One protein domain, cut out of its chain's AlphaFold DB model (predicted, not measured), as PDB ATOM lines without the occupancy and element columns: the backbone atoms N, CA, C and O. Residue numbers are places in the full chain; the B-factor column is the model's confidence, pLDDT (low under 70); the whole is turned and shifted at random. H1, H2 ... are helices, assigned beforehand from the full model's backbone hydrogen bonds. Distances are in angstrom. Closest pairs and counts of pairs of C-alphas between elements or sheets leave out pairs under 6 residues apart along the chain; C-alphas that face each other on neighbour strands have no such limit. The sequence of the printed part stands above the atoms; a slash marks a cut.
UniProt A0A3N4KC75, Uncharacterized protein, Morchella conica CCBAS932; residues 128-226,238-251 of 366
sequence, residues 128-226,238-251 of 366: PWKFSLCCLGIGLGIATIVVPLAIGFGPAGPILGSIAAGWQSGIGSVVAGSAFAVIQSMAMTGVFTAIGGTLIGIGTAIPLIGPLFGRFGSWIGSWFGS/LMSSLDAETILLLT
ATOM      1  N   PRO A 128     254.214 193.907 235.306       93.62
ATOM      2  CA  PRO A 128     254.820 195.221 235.546       93.62
ATOM      3  C   PRO A 128     254.544 195.765 236.955       93.62
ATOM      4  O   PRO A 128     255.423 196.345 237.589       93.62
ATOM      5  N   TRP A 129     253.348 195.521 237.502       92.62
ATOM      6  CA  TRP A 129     252.995 195.990 238.846       92.62
ATOM      7  C   TRP A 129     253.748 195.237 239.956       92.62
ATOM      8  O   TRP A 129     254.211 195.856 240.913       92.62
ATOM      9  N   LYS A 130     253.921 193.911 239.826       88.75
ATOM     10  CA  LYS A 130     254.674 193.101 240.802       88.75
ATOM     11  C   LYS A 130     256.146 193.475 240.761       88.75
ATOM     12  O   LYS A 130     256.761 193.645 241.809       88.75
ATOM     13  N   PHE A 131     256.684 193.652 239.557       88.94
ATOM     14  CA  PHE A 131     258.055 194.100 239.363       88.94
ATOM     15  C   PHE A 131     258.285 195.488 239.977       88.94
ATOM     16  O   PHE A 131     259.239 195.674 240.726       88.94
ATOM     17  N   SER A 132     257.361 196.435 239.792       90.12
ATOM     18  CA  SER A 132     257.465 197.750 240.438       90.12
ATOM     19  C   SER A 132     257.466 197.659 241.970       90.12
ATOM     20  O   SER A 132     258.231 198.374 242.618       90.12
ATOM     21  N   LEU A 133     256.655 196.776 242.565       87.44
ATOM     22  CA  LEU A 133     256.674 196.541 244.014       87.44
ATOM     23  C   LEU A 133     257.971 195.863 244.485       87.44
ATOM     24  O   LEU A 133     258.434 196.154 245.587       87.44
ATOM     25  N   CYS A 134     258.582 195.012 243.652       86.38
ATOM     26  CA  CYS A 134     259.913 194.436 243.881       86.38
ATOM     27  C   CYS A 134     260.961 195.527 244.049       86.38
ATOM     28  O   CYS A 134     261.614 195.622 245.091       86.38
ATOM     29  N   CYS A 135     261.072 196.380 243.029       87.25
ATOM     30  CA  CYS A 135     262.033 197.470 242.988       87.25
ATOM     31  C   CYS A 135     261.804 198.441 244.146       87.25
ATOM     32  O   CYS A 135     262.766 198.861 244.784       87.25
ATOM     33  N   LEU A 136     260.540 198.735 244.473       88.56
ATOM     34  CA  LEU A 136     260.191 199.554 245.631       88.56
ATOM     35  C   LEU A 136     260.675 198.910 246.940       88.56
ATOM     36  O   LEU A 136     261.289 199.588 247.758       88.56
ATOM     37  N   GLY A 137     260.432 197.612 247.145       84.94
ATOM     38  CA  GLY A 137     260.856 196.904 248.355       84.94
ATOM     39  C   GLY A 137     262.375 196.872 248.524       84.94
ATOM     40  O   GLY A 137     262.878 197.151 249.614       84.94
ATOM     41  N   ILE A 138     263.106 196.614 247.437       84.00
ATOM     42  CA  ILE A 138     264.575 196.644 247.426       84.00
ATOM     43  C   ILE A 138     265.078 198.067 247.694       84.00
ATOM     44  O   ILE A 138     265.916 198.259 248.573       84.00
ATOM     45  N   GLY A 139     264.529 199.069 247.001       86.81
ATOM     46  CA  GLY A 139     264.906 200.472 247.169       86.81
ATOM     47  C   GLY A 139     264.668 200.983 248.591       86.81
ATOM     48  O   GLY A 139     265.565 201.569 249.191       86.81
ATOM     49  N   LEU A 140     263.502 200.690 249.174       87.69
ATOM     50  CA  LEU A 140     263.186 201.039 250.563       87.69
ATOM     51  C   LEU A 140     264.085 200.303 251.557       87.69
ATOM     52  O   LEU A 140     264.508 200.892 252.553       87.69
ATOM     53  N   GLY A 141     264.399 199.033 251.299       87.25
ATOM     54  CA  GLY A 141     265.294 198.262 252.154       87.25
ATOM     55  C   GLY A 141     266.720 198.814 252.161       87.25
ATOM     56  O   GLY A 141     267.294 198.991 253.235       87.25
ATOM     57  N   ILE A 142     267.252 199.176 250.989       87.38
ATOM     58  CA  ILE A 142     268.555 199.845 250.865       87.38
ATOM     59  C   ILE A 142     268.509 201.215 251.547       87.38
ATOM     60  O   ILE A 142     269.360 201.497 252.387       87.38
ATOM     61  N   ALA A 143     267.499 202.042 251.263       88.56
ATOM     62  CA  ALA A 143     267.360 203.364 251.873       88.56
ATOM     63  C   ALA A 143     267.297 203.288 253.409       88.56
ATOM     64  O   ALA A 143     267.943 204.076 254.092       88.56
ATOM     65  N   THR A 144     266.602 202.294 253.966       88.56
ATOM     66  CA  THR A 144     266.507 202.086 255.422       88.56
ATOM     67  C   THR A 144     267.869 201.791 256.063       88.56
ATOM     68  O   THR A 144     268.093 202.153 257.215       88.56
ATOM     69  N   ILE A 145     268.790 201.158 255.331       88.94
ATOM     70  CA  ILE A 145     270.149 200.866 255.810       88.94
ATOM     71  C   ILE A 145     271.065 202.069 255.583       88.94
ATOM     72  O   ILE A 145     271.798 202.474 256.484       88.94
ATOM     73  N   VAL A 146     271.026 202.645 254.382       90.56
ATOM     74  CA  VAL A 146     271.984 203.662 253.937       90.56
ATOM     75  C   VAL A 146     271.684 205.031 254.538       90.56
ATOM     76  O   VAL A 146     272.616 205.720 254.939       90.56
ATOM     77  N   VAL A 147     270.416 205.433 254.657       90.94
ATOM     78  CA  VAL A 147     270.055 206.782 255.125       90.94
ATOM     79  C   VAL A 147     270.545 207.048 256.557       90.94
ATOM     80  O   VAL A 147     271.215 208.061 256.756       90.94
ATOM     81  N   PRO A 148     270.328 206.168 257.558       89.12
ATOM     82  CA  PRO A 148     270.867 206.388 258.902       89.12
ATOM     83  C   PRO A 148     272.400 206.440 258.930       89.12
ATOM     84  O   PRO A 148     272.973 207.268 259.642       89.12
ATOM     85  N   LEU A 149     273.060 205.604 258.120       89.38
ATOM     86  CA  LEU A 149     274.520 205.591 257.993       89.38
ATOM     87  C   LEU A 149     275.043 206.889 257.367       89.38
ATOM     88  O   LEU A 149     276.019 207.449 257.863       89.38
ATOM     89  N   ALA A 150     274.372 207.406 256.337       91.00
ATOM     90  CA  ALA A 150     274.725 208.656 255.668       91.00
ATOM     91  C   ALA A 150     274.502 209.883 256.565       91.00
ATOM     92  O   ALA A 150     275.302 210.817 256.547       91.00
ATOM     93  N   ILE A 151     273.459 209.867 257.404       92.88
ATOM     94  CA  ILE A 151     273.240 210.901 258.430       92.88
ATOM     95  C   ILE A 151     274.343 210.837 259.510       92.88
ATOM     96  O   ILE A 151     274.632 211.840 260.167       92.88
ATOM     97  N   GLY A 152     275.012 209.689 259.650       93.12
ATOM     98  CA  GLY A 152     276.152 209.482 260.540       93.12
ATOM     99  C   GLY A 152     275.804 208.798 261.853       93.12
ATOM    100  O   GLY A 152     276.516 208.977 262.839       93.12
ATOM    101  N   PHE A 153     274.722 208.021 261.896       92.38
ATOM    102  CA  PHE A 153     274.458 207.131 263.020       92.38
ATOM    103  C   PHE A 153     275.295 205.859 262.879       92.38
ATOM    104  O   PHE A 153     275.074 205.047 261.983       92.38
ATOM    105  N   GLY A 154     276.262 205.688 263.777       89.81
ATOM    106  CA  GLY A 154     277.051 204.471 263.898       89.81
ATOM    107  C   GLY A 154     276.571 203.558 265.036       89.81
ATOM    108  O   GLY A 154     275.723 203.948 265.844       89.81
ATOM    109  N   PRO A 155     277.171 202.361 265.170       87.06
ATOM    110  CA  PRO A 155     276.858 201.412 266.247       87.06
ATOM    111  C   PRO A 155     277.152 201.955 267.652       87.06
ATOM    112  O   PRO A 155     276.563 201.508 268.628       87.06
ATOM    113  N   ALA A 156     278.074 202.917 267.758       90.25
ATOM    114  CA  ALA A 156     278.435 203.591 269.005       90.25
ATOM    115  C   ALA A 156     277.664 204.909 269.229       90.25
ATOM    116  O   ALA A 156     277.933 205.615 270.199       90.25
ATOM    117  N   GLY A 157     276.722 205.249 268.342       89.12
ATOM    118  CA  GLY A 157     276.019 206.531 268.324       89.12
ATOM    119  C   GLY A 157     276.461 207.447 267.173       89.12
ATOM    120  O   GLY A 157     277.056 206.979 266.199       89.12
ATOM    121  N   PRO A 158     276.137 208.749 267.249       91.12
ATOM    122  CA  PRO A 158     276.490 209.734 266.229       91.12
ATOM    123  C   PRO A 158     278.003 209.818 266.014       91.12
ATOM    124  O   PRO A 158     278.771 210.016 266.955       91.12
ATOM    125  N   ILE A 159     278.441 209.691 264.764       93.25
ATOM    126  CA  ILE A 159     279.847 209.823 264.386       93.25
ATOM    127  C   ILE A 159     280.243 211.300 264.514       93.25
ATOM    128  O   ILE A 159     279.538 212.187 264.029       93.25
ATOM    129  N   LEU A 160     281.376 211.579 265.159       91.75
ATOM    130  CA  LEU A 160     281.918 212.935 265.274       91.75
ATOM    131  C   LEU A 160     282.089 213.575 263.887       91.75
ATOM    132  O   LEU A 160     282.650 212.968 262.981       91.75
ATOM    133  N   GLY A 161     281.601 214.809 263.733       90.69
ATOM    134  CA  GLY A 161     281.649 215.541 262.461       90.69
ATOM    135  C   GLY A 161     280.545 215.181 261.460       90.69
ATOM    136  O   GLY A 161     280.563 215.689 260.343       90.69
ATOM    137  N   SER A 162     279.580 214.338 261.839       94.12
ATOM    138  CA  SER A 162     278.423 214.012 260.998       94.12
ATOM    139  C   SER A 162     277.235 214.962 261.187       94.12
ATOM    140  O   SER A 162     277.170 215.736 262.148       94.12
ATOM    141  N   ILE A 163     276.245 214.849 260.295       91.50
ATOM    142  CA  ILE A 163     274.962 215.557 260.403       91.50
ATOM    143  C   ILE A 163     274.255 215.177 261.711       91.50
ATOM    144  O   ILE A 163     273.719 216.052 262.388       91.50
ATOM    145  N   ALA A 164     274.317 213.907 262.127       91.56
ATOM    146  CA  ALA A 164     273.784 213.453 263.411       91.56
ATOM    147  C   ALA A 164     274.437 214.177 264.601       91.56
ATOM    148  O   ALA A 164     273.741 214.568 265.538       91.56
ATOM    149  N   ALA A 165     275.755 214.407 264.555       92.00
ATOM    150  CA  ALA A 165     276.460 215.157 265.594       92.00
ATOM    151  C   ALA A 165     276.059 216.645 265.603       92.00
ATOM    152  O   ALA A 165     275.879 217.223 266.674       92.00
ATOM    153  N   GLY A 166     275.858 217.244 264.423       92.88
ATOM    154  CA  GLY A 166     275.305 218.598 264.295       92.88
ATOM    155  C   GLY A 166     273.868 218.707 264.815       92.88
ATOM    156  O   GLY A 166     273.493 219.693 265.446       92.88
ATOM    157  N   TRP A 167     273.060 217.666 264.622       91.50
ATOM    158  CA  TRP A 167     271.709 217.610 265.170       91.50
ATOM    159  C   TRP A 167     271.733 217.491 266.700       91.50
ATOM    160  O   TRP A 167     271.019 218.219 267.396       91.50
ATOM    161  N   GLN A 168     272.602 216.636 267.243       90.50
ATOM    162  CA  GLN A 168     272.765 216.487 268.689       90.50
ATOM    163  C   GLN A 168     273.229 217.794 269.351       90.50
ATOM    164  O   GLN A 168     272.709 218.158 270.407       90.50
ATOM    165  N   SER A 169     274.156 218.528 268.726       93.06
ATOM    166  CA  SER A 169     274.624 219.814 269.257       93.06
ATOM    167  C   SER A 169     273.545 220.902 269.219       93.06
ATOM    168  O   SER A 169     273.528 221.760 270.099       93.06
ATOM    169  N   GLY A 170     272.612 220.838 268.261       90.88
ATOM    170  CA  GLY A 170     271.484 221.767 268.162       90.88
ATOM    171  C   GLY A 170     270.363 221.525 269.181       90.88
ATOM    172  O   GLY A 170     269.709 222.478 269.599       90.88
ATOM    173  N   ILE A 171     270.130 220.273 269.597       87.75
ATOM    174  CA  ILE A 171     269.090 219.926 270.590       87.75
ATOM    175  C   ILE A 171     269.602 220.092 272.031       87.75
ATOM    176  O   ILE A 171     268.823 220.372 272.945       87.75
ATOM    177  N   GLY A 172     270.908 219.924 272.256       87.50
ATOM    178  CA  GLY A 172     271.493 219.920 273.595       87.50
ATOM    179  C   GLY A 172     271.147 218.631 274.344       87.50
ATOM    180  O   GLY A 172     271.797 217.605 274.146       87.50
ATOM    181  N   SER A 173     270.129 218.668 275.209       88.06
ATOM    182  CA  SER A 173     269.698 217.493 275.979       88.06
ATOM    183  C   SER A 173     268.697 216.664 275.176       88.06
ATOM    184  O   SER A 173     267.545 217.057 274.987       88.06
ATOM    185  N   VAL A 174     269.141 215.508 274.682       86.31
ATOM    186  CA  VAL A 174     268.281 214.561 273.968       86.31
ATOM    187  C   VAL A 174     267.254 213.996 274.952       86.31
ATOM    188  O   VAL A 174     267.565 213.138 275.776       86.31
ATOM    189  N   VAL A 175     266.014 214.476 274.866       87.06
ATOM    190  CA  VAL A 175     264.906 213.952 275.672       87.06
ATOM    191  C   VAL A 175     264.657 212.491 275.287       87.06
ATOM    192  O   VAL A 175     264.573 212.155 274.098       87.06
ATOM    193  N   ALA A 176     264.544 211.620 276.292       84.56
ATOM    194  CA  ALA A 176     264.172 210.223 276.097       84.56
ATOM    195  C   ALA A 176     262.815 210.143 275.379       84.56
ATOM    196  O   ALA A 176     261.852 210.787 275.787       84.56
ATOM    197  N   GLY A 177     262.755 209.381 274.285       85.75
ATOM    198  CA  GLY A 177     261.568 209.292 273.427       85.75
ATOM    199  C   GLY A 177     261.522 210.303 272.276       85.75
ATOM    200  O   GLY A 177     260.603 210.251 271.466       85.75
ATOM    201  N   SER A 178     262.513 211.190 272.143       88.56
ATOM    202  CA  SER A 178     262.660 211.992 270.921       88.56
ATOM    203  C   SER A 178     262.964 211.107 269.704       88.56
ATOM    204  O   SER A 178     263.566 210.039 269.830       88.56
ATOM    205  N   ALA A 179     262.607 211.577 268.505       86.88
ATOM    206  CA  ALA A 179     262.914 210.875 267.254       86.88
ATOM    207  C   ALA A 179     264.415 210.549 267.122       86.88
ATOM    208  O   ALA A 179     264.780 209.478 266.647       86.88
ATOM    209  N   PHE A 180     265.280 211.435 267.627       88.31
ATOM    210  CA  PHE A 180     266.721 211.210 267.681       88.31
ATOM    211  C   PHE A 180     267.087 210.013 268.569       88.31
ATOM    212  O   PHE A 180     267.841 209.146 268.140       88.31
ATOM    213  N   ALA A 181     266.511 209.920 269.773       90.56
ATOM    214  CA  ALA A 181     266.740 208.791 270.676       90.56
ATOM    215  C   ALA A 181     266.239 207.461 270.086       90.56
ATOM    216  O   ALA A 181     266.880 206.427 270.271       90.56
ATOM    217  N   VAL A 182     265.126 207.481 269.341       88.75
ATOM    218  CA  VAL A 182     264.596 206.291 268.653       88.75
ATOM    219  C   VAL A 182     265.536 205.844 267.535       88.75
ATOM    220  O   VAL A 182     265.933 204.680 267.514       88.75
ATOM    221  N   ILE A 183     265.950 206.757 266.650       89.00
ATOM    222  CA  ILE A 183     266.879 206.443 265.553       89.00
ATOM    223  C   ILE A 183     268.220 205.965 266.112       89.00
ATOM    224  O   ILE A 183     268.758 204.965 265.643       89.00
ATOM    225  N   GLN A 184     268.738 206.614 267.156       89.94
ATOM    226  CA  GLN A 184     269.970 206.190 267.813       89.94
ATOM    227  C   GLN A 184     269.833 204.789 268.423       89.94
ATOM    228  O   GLN A 184     270.716 203.955 268.233       89.94
ATOM    229  N   SER A 185     268.724 204.499 269.106       89.31
ATOM    230  CA  SER A 185     268.450 203.167 269.657       89.31
ATOM    231  C   SER A 185     268.379 202.103 268.556       89.31
ATOM    232  O   SER A 185     269.016 201.053 268.658       89.31
ATOM    233  N   MET A 186     267.687 202.390 267.450       88.06
ATOM    234  CA  MET A 186     267.613 201.501 266.285       88.06
ATOM    235  C   MET A 186     268.977 201.279 265.619       88.06
ATOM    236  O   MET A 186     269.277 200.167 265.182       88.06
ATOM    237  N   ALA A 187     269.818 202.315 265.566       87.38
ATOM    238  CA  ALA A 187     271.169 202.228 265.023       87.38
ATOM    239  C   ALA A 187     272.084 201.373 265.909       87.38
ATOM    240  O   ALA A 187     272.761 200.482 265.403       87.38
ATOM    241  N   MET A 188     272.057 201.579 267.231       86.50
ATOM    242  CA  MET A 188     272.870 200.798 268.171       86.50
ATOM    243  C   MET A 188     272.424 199.334 268.266       86.50
ATOM    244  O   MET A 188     273.251 198.448 268.460       86.50
ATOM    245  N   THR A 189     271.128 199.060 268.104       89.50
ATOM    246  CA  THR A 189     270.586 197.691 268.121       89.50
ATOM    247  C   THR A 189     270.748 196.954 266.791       89.50
ATOM    248  O   THR A 189     270.483 195.755 266.727       89.50
ATOM    249  N   GLY A 190     271.171 197.639 265.721       85.88
ATOM    250  CA  GLY A 190     271.242 197.054 264.380       85.88
ATOM    251  C   GLY A 190     269.866 196.742 263.781       85.88
ATOM    252  O   GLY A 190     269.752 195.974 262.831       85.88
ATOM    253  N   VAL A 191     268.792 197.334 264.303       87.06
ATOM    254  CA  VAL A 191     267.430 197.084 263.810       87.06
ATOM    255  C   VAL A 191     267.273 197.548 262.358       87.06
ATOM    256  O   VAL A 191     266.569 196.897 261.591       87.06
ATOM    257  N   PHE A 192     267.992 198.592 261.926       85.56
ATOM    258  CA  PHE A 192     267.981 199.037 260.526       85.56
ATOM    259  C   PHE A 192     268.501 197.983 259.544       85.56
ATOM    260  O   PHE A 192     267.935 197.846 258.461       85.56
ATOM    261  N   THR A 193     269.525 197.203 259.904       83.50
ATOM    262  CA  THR A 193     270.028 196.133 259.028       83.50
ATOM    263  C   THR A 193     269.071 194.949 258.997       83.50
ATOM    264  O   THR A 193     268.836 194.391 257.926       83.50
ATOM    265  N   ALA A 194     268.447 194.609 260.128       83.56
ATOM    266  CA  ALA A 194     267.416 193.574 260.181       83.56
ATOM    267  C   ALA A 194     266.179 193.954 259.349       83.56
ATOM    268  O   ALA A 194     265.707 193.160 258.534       83.56
ATOM    269  N   ILE A 195     265.679 195.182 259.509       84.88
ATOM    270  CA  ILE A 195     264.539 195.705 258.753       84.88
ATOM    271  C   ILE A 195     264.885 195.821 257.271       84.88
ATOM    272  O   ILE A 195     264.162 195.283 256.438       84.88
ATOM    273  N   GLY A 196     265.984 196.493 256.930       82.62
ATOM    274  CA  GLY A 196     266.369 196.699 255.538       82.62
ATOM    275  C   GLY A 196     266.661 195.385 254.821       82.62
ATOM    276  O   GLY A 196     266.174 195.174 253.715       82.62
ATOM    277  N   GLY A 197     267.347 194.450 255.485       79.44
ATOM    278  CA  GLY A 197     267.568 193.101 254.964       79.44
ATOM    279  C   GLY A 197     266.263 192.328 254.772       79.44
ATOM    280  O   GLY A 197     266.103 191.630 253.771       79.44
ATOM    281  N   THR A 198     265.296 192.503 255.677       78.56
ATOM    282  CA  THR A 198     263.955 191.930 255.515       78.56
ATOM    283  C   THR A 198     263.241 192.552 254.317       78.56
ATOM    284  O   THR A 198     262.733 191.811 253.489       78.56
ATOM    285  N   LEU A 199     263.236 193.879 254.162       79.88
ATOM    286  CA  LEU A 199     262.589 194.562 253.033       79.88
ATOM    287  C   LEU A 199     263.199 194.164 251.683       79.88
ATOM    288  O   LEU A 199     262.453 193.892 250.741       79.88
ATOM    289  N   ILE A 200     264.526 194.029 251.611       80.94
ATOM    290  CA  ILE A 200     265.222 193.499 250.430       80.94
ATOM    291  C   ILE A 200     264.776 192.054 250.167       80.94
ATOM    292  O   ILE A 200     264.365 191.725 249.055       80.94
ATOM    293  N   GLY A 201     264.775 191.203 251.198       73.56
ATOM    294  CA  GLY A 201     264.337 189.811 251.086       73.56
ATOM    295  C   GLY A 201     262.878 189.672 250.643       73.56
ATOM    296  O   GLY A 201     262.562 188.819 249.815       73.56
ATOM    297  N   ILE A 202     261.995 190.545 251.133       72.12
ATOM    298  CA  ILE A 202     260.587 190.599 250.733       72.12
ATOM    299  C   ILE A 202     260.454 191.044 249.279       72.12
ATOM    300  O   ILE A 202     259.710 190.415 248.526       72.12
ATOM    301  N   GLY A 203     261.188 192.090 248.884       68.19
ATOM    302  CA  GLY A 203     261.243 192.555 247.502       68.19
ATOM    303  C   GLY A 203     261.581 191.406 246.555       68.19
ATOM    304  O   GLY A 203     260.908 191.231 245.552       68.19
ATOM    305  N   THR A 204     262.514 190.531 246.929       66.38
ATOM    306  CA  THR A 204     262.889 189.368 246.104       66.38
ATOM    307  C   THR A 204     261.908 188.180 246.140       66.38
ATOM    308  O   THR A 204     262.036 187.270 245.325       66.38
ATOM    309  N   ALA A 205     260.920 188.151 247.045       58.41
ATOM    310  CA  ALA A 205     260.072 186.977 247.317       58.41
ATOM    311  C   ALA A 205     258.558 187.285 247.225       58.41
ATOM    312  O   ALA A 205     257.780 187.041 248.149       58.41
ATOM    313  N   ILE A 206     258.118 187.822 246.086       52.62
ATOM    314  CA  ILE A 206     256.820 188.512 245.958       52.62
ATOM    315  C   ILE A 206     255.541 187.671 246.085       52.62
ATOM    316  O   ILE A 206     254.564 188.229 246.586       52.62
ATOM    317  N   PRO A 207     255.437 186.373 245.740       48.16
ATOM    318  CA  PRO A 207     254.118 185.740 245.803       48.16
ATOM    319  C   PRO A 207     253.587 185.489 247.229       48.16
ATOM    320  O   PRO A 207     252.421 185.134 247.364       48.16
ATOM    321  N   LEU A 208     254.376 185.674 248.297       47.41
ATOM    322  CA  LEU A 208     253.984 185.234 249.649       47.41
ATOM    323  C   LEU A 208     253.778 186.342 250.694       47.41
ATOM    324  O   LEU A 208     253.372 186.028 251.813       47.41
ATOM    325  N   ILE A 209     254.069 187.613 250.391       49.78
ATOM    326  CA  ILE A 209     254.436 188.556 251.467       49.78
ATOM    327  C   ILE A 209     253.596 189.848 251.548       49.78
ATOM    328  O   ILE A 209     253.803 190.676 252.436       49.78
ATOM    329  N   GLY A 210     252.551 189.988 250.728       45.97
ATOM    330  CA  GLY A 210     251.584 191.099 250.827       45.97
ATOM    331  C   GLY A 210     251.119 191.452 252.262       45.97
ATOM    332  O   GLY A 210     251.085 192.634 252.603       45.97
ATOM    333  N   PRO A 211     250.857 190.475 253.159       52.75
ATOM    334  CA  PRO A 211     250.442 190.759 254.537       52.75
ATOM    335  C   PRO A 211     251.519 191.403 255.431       52.75
ATOM    336  O   PRO A 211     251.177 192.106 256.382       52.75
ATOM    337  N   LEU A 212     252.815 191.184 255.167       49.75
ATOM    338  CA  LEU A 212     253.889 191.732 256.013       49.75
ATOM    339  C   LEU A 212     254.171 193.205 255.710       49.75
ATOM    340  O   LEU A 212     254.472 193.951 256.638       49.75
ATOM    341  N   PHE A 213     253.995 193.645 254.461       47.03
ATOM    342  CA  PHE A 213     254.095 195.067 254.112       47.03
ATOM    343  C   PHE A 213     253.052 195.904 254.863       47.03
ATOM    344  O   PHE A 213     253.384 196.950 255.419       47.03
ATOM    345  N   GLY A 214     251.818 195.398 254.973       51.28
ATOM    346  CA  GLY A 214     250.765 196.041 255.763       51.28
ATOM    347  C   GLY A 214     251.105 196.124 257.256       51.28
ATOM    348  O   GLY A 214     250.887 197.159 257.883       51.28
ATOM    349  N   ARG A 215     251.703 195.070 257.831       56.91
ATOM    350  CA  ARG A 215     252.098 195.048 259.253       56.91
ATOM    351  C   ARG A 215     253.291 195.947 259.550       56.91
ATOM    352  O   ARG A 215     253.293 196.613 260.579       56.91
ATOM    353  N   PHE A 216     254.272 196.002 258.656       49.91
ATOM    354  CA  PHE A 216     255.428 196.877 258.814       49.91
ATOM    355  C   PHE A 216     255.056 198.353 258.634       49.91
ATOM    356  O   PHE A 216     255.437 199.178 259.459       49.91
ATOM    357  N   GLY A 217     254.246 198.676 257.619       50.00
ATOM    358  CA  GLY A 217     253.714 200.026 257.422       50.00
ATOM    359  C   GLY A 217     252.828 200.479 258.584       50.00
ATOM    360  O   GLY A 217     252.956 201.610 259.040       50.00
ATOM    361  N   SER A 218     251.997 199.584 259.130       57.97
ATOM    362  CA  SER A 218     251.201 199.854 260.334       57.97
ATOM    363  C   SER A 218     252.074 200.053 261.578       57.97
ATOM    364  O   SER A 218     251.826 200.975 262.351       57.97
ATOM    365  N   TRP A 219     253.124 199.243 261.749       63.91
ATOM    366  CA  TRP A 219     254.087 199.396 262.836       63.91
ATOM    367  C   TRP A 219     254.812 200.740 262.726       63.91
ATOM    368  O   TRP A 219     254.696 201.533 263.653       63.91
ATOM    369  N   ILE A 220     255.442 201.063 261.588       47.75
ATOM    370  CA  ILE A 220     256.056 202.380 261.323       47.75
ATOM    371  C   ILE A 220     255.050 203.514 261.567       47.75
ATOM    372  O   ILE A 220     255.364 204.464 262.279       47.75
ATOM    373  N   GLY A 221     253.829 203.399 261.041       49.44
ATOM    374  CA  GLY A 221     252.768 204.388 261.237       49.44
ATOM    375  C   GLY A 221     252.407 204.593 262.710       49.44
ATOM    376  O   GLY A 221     252.130 205.714 263.118       49.44
ATOM    377  N   SER A 222     252.493 203.547 263.537       55.03
ATOM    378  CA  SER A 222     252.304 203.669 264.988       55.03
ATOM    379  C   SER A 222     253.446 204.420 265.691       55.03
ATOM    380  O   SER A 222     253.194 205.091 266.688       55.03
ATOM    381  N   TRP A 223     254.677 204.376 265.159       46.25
ATOM    382  CA  TRP A 223     255.824 205.125 265.699       46.25
ATOM    383  C   TRP A 223     255.793 206.602 265.324       46.25
ATOM    384  O   TRP A 223     256.204 207.444 266.118       46.25
ATOM    385  N   PHE A 224     255.316 206.912 264.119       48.59
ATOM    386  CA  PHE A 224     255.205 208.289 263.637       48.59
ATOM    387  C   PHE A 224     253.851 208.942 263.951       48.59
ATOM    388  O   PHE A 224     253.691 210.133 263.699       48.59
ATOM    389  N   GLY A 225     252.929 208.192 264.564       42.88
ATOM    390  CA  GLY A 225     251.596 208.645 264.939       42.88
ATOM    391  C   GLY A 225     250.626 208.662 263.755       42.88
ATOM    392  O   GLY A 225     250.954 209.097 262.654       42.88
ATOM    393  N   SER A 226     249.388 208.223 263.996       41.91
ATOM    394  CA  SER A 226     248.255 208.418 263.078       41.91
ATOM    395  C   SER A 226     247.853 209.889 262.921       41.91
ATOM    396  O   SER A 226     247.077 210.222 262.028       41.91
ATOM    397  N   LEU A 238     262.498 218.959 258.234       41.97
ATOM    398  CA  LEU A 238     263.624 218.196 257.688       41.97
ATOM    399  C   LEU A 238     263.269 217.542 256.344       41.97
ATOM    400  O   LEU A 238     264.000 217.703 255.370       41.97
ATOM    401  N   MET A 239     262.116 216.874 256.265       41.16
ATOM    402  CA  MET A 239     261.641 216.240 255.030       41.16
ATOM    403  C   MET A 239     261.272 217.270 253.958       41.16
ATOM    404  O   MET A 239     261.438 216.987 252.781       41.16
ATOM    405  N   SER A 240     260.841 218.478 254.340       46.16
ATOM    406  CA  SER A 240     260.639 219.583 253.390       46.16
ATOM    407  C   SER A 240     261.937 220.259 252.925       46.16
ATOM    408  O   SER A 240     261.918 220.957 251.918       46.16
ATOM    409  N   SER A 241     263.049 220.077 253.653       43.12
ATOM    410  CA  SER A 241     264.372 220.615 253.287       43.12
ATOM    411  C   SER A 241     265.222 219.661 252.451       43.12
ATOM    412  O   SER A 241     266.198 220.090 251.845       43.12
ATOM    413  N   LEU A 242     264.866 218.376 252.429       34.16
ATOM    414  CA  LEU A 242     265.458 217.399 251.528       34.16
ATOM    415  C   LEU A 242     264.697 217.493 250.207       34.16
ATOM    416  O   LEU A 242     263.569 217.012 250.107       34.16
ATOM    417  N   ASP A 243     265.280 218.152 249.209       38.06
ATOM    418  CA  ASP A 243     264.693 218.136 247.875       38.06
ATOM    419  C   ASP A 243     264.811 216.735 247.244       38.06
ATOM    420  O   ASP A 243     265.581 215.867 247.681       38.06
ATOM    421  N   ALA A 244     264.004 216.491 246.212       33.78
ATOM    422  CA  ALA A 244     264.029 215.226 245.486       33.78
ATOM    423  C   ALA A 244     265.419 214.932 244.882       33.78
ATOM    424  O   ALA A 244     265.785 213.765 244.753       33.78
ATOM    425  N   GLU A 245     266.213 215.965 244.577       33.56
ATOM    426  CA  GLU A 245     267.571 215.838 244.035       33.56
ATOM    427  C   GLU A 245     268.569 215.307 245.075       33.56
ATOM    428  O   GLU A 245     269.420 214.484 244.746       33.56
ATOM    429  N   THR A 246     268.424 215.672 246.348       36.72
ATOM    430  CA  THR A 246     269.276 215.233 247.464       36.72
ATOM    431  C   THR A 246     269.051 213.753 247.771       36.72
ATOM    432  O   THR A 246     269.999 213.010 248.031       36.72
ATOM    433  N   ILE A 247     267.800 213.296 247.683       33.41
ATOM    434  CA  ILE A 247     267.440 211.878 247.834       33.41
ATOM    435  C   ILE A 247     267.999 211.050 246.663       33.41
ATOM    436  O   ILE A 247     268.487 209.936 246.878       33.41
ATOM    437  N   LEU A 248     267.992 211.609 245.447       30.55
ATOM    438  CA  LEU A 248     268.542 210.982 244.240       30.55
ATOM    439  C   LEU A 248     270.085 210.953 244.245       30.55
ATOM    440  O   LEU A 248     270.693 209.957 243.859       30.55
ATOM    441  N   LEU A 249     270.738 211.999 244.761       32.84
ATOM    442  CA  LEU A 249     272.196 212.073 244.931       32.84
ATOM    443  C   LEU A 249     272.711 211.116 246.017       32.84
ATOM    444  O   LEU A 249     273.770 210.512 245.854       32.84
ATOM    445  N   LEU A 250     271.946 210.914 247.095       32.56
ATOM    446  CA  LEU A 250     272.262 209.927 248.136       32.56
ATOM    447  C   LEU A 250     272.108 208.476 247.649       32.56
ATOM    448  O   LEU A 250     272.754 207.584 248.194       32.56
ATOM    449  N   THR A 251     271.294 208.234 246.616       34.41
ATOM    450  CA  THR A 251     271.167 206.919 245.964       34.41
ATOM    451  C   THR A 251     272.160 206.717 244.815       34.41
ATOM    452  O   THR A 251     272.586 205.588 244.595       34.41
TER     453      THR A 251
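This is residues 128 to 226 and 238 to 251 of the 366 residues of an uncharacterized protein of Morchella conica CCBAS932 (UniProt A0A3N4KC75). The long helix H1 and the helix H4 lie side by side, running opposite ways, and make the core; H5 is loosely placed near H4. H2 and H3 sit at the end where H1 finishes and H4 starts, and residues 238 to 246, H6 and part of H7, stick out. The printed part has 113 residues with seven named helices, H1 to H7 in chain order, and no named strand: all helix. It is only just compact, close to loose, with a radius of gyration of the C-alphas of 15.5 A, and elongated, spanning 47 by 29 by 27 A.

Start with H1, residues 128 to 151, which has a kink of 29 degrees near residue 145. It touches H4, residues 191 to 203, at a shallow tilt of 16 degrees, opposite ways; their closest C-alphas, Gly 141 and Gly 196, are 3.9 A apart. H2, residues 163 to 171, and H3, residues 179 to 188, are close but not clearly touching H1; the closest C-alphas are Ile 151 and Ile 163, 5.3 A, and Pro 148 and Ala 187, 7.4 A. H5, residues 210 to 224, is near H4. H6, residues 238 to 241, touches no helix. H7, residues 244 to 251, is close but not clearly touching H1, at 7.9 A between the closest C-alphas, Ala 143 and Thr 251. Each O i to N i+4 pair is within hydrogen-bond range in H2, H3, H4 and H7; H1 has 18 of 20, H5 10 of 11, and H6 is too short for one.

Find C-alpha 128 at (254.820, 195.221, 235.546); H1 runs 33.3 A to C-alpha 151. H4 spans 18.0 A and H5 21.7 A; H7 ends at C-alpha 251, (271.167, 206.919, 245.964).

Residues 227 to 237 are cut out, a gap of 19.0 A between C-alphas 226 and 238. The H1 to H2 link is long. Residues 203 to 226 and 238 to 251 are under pLDDT 70.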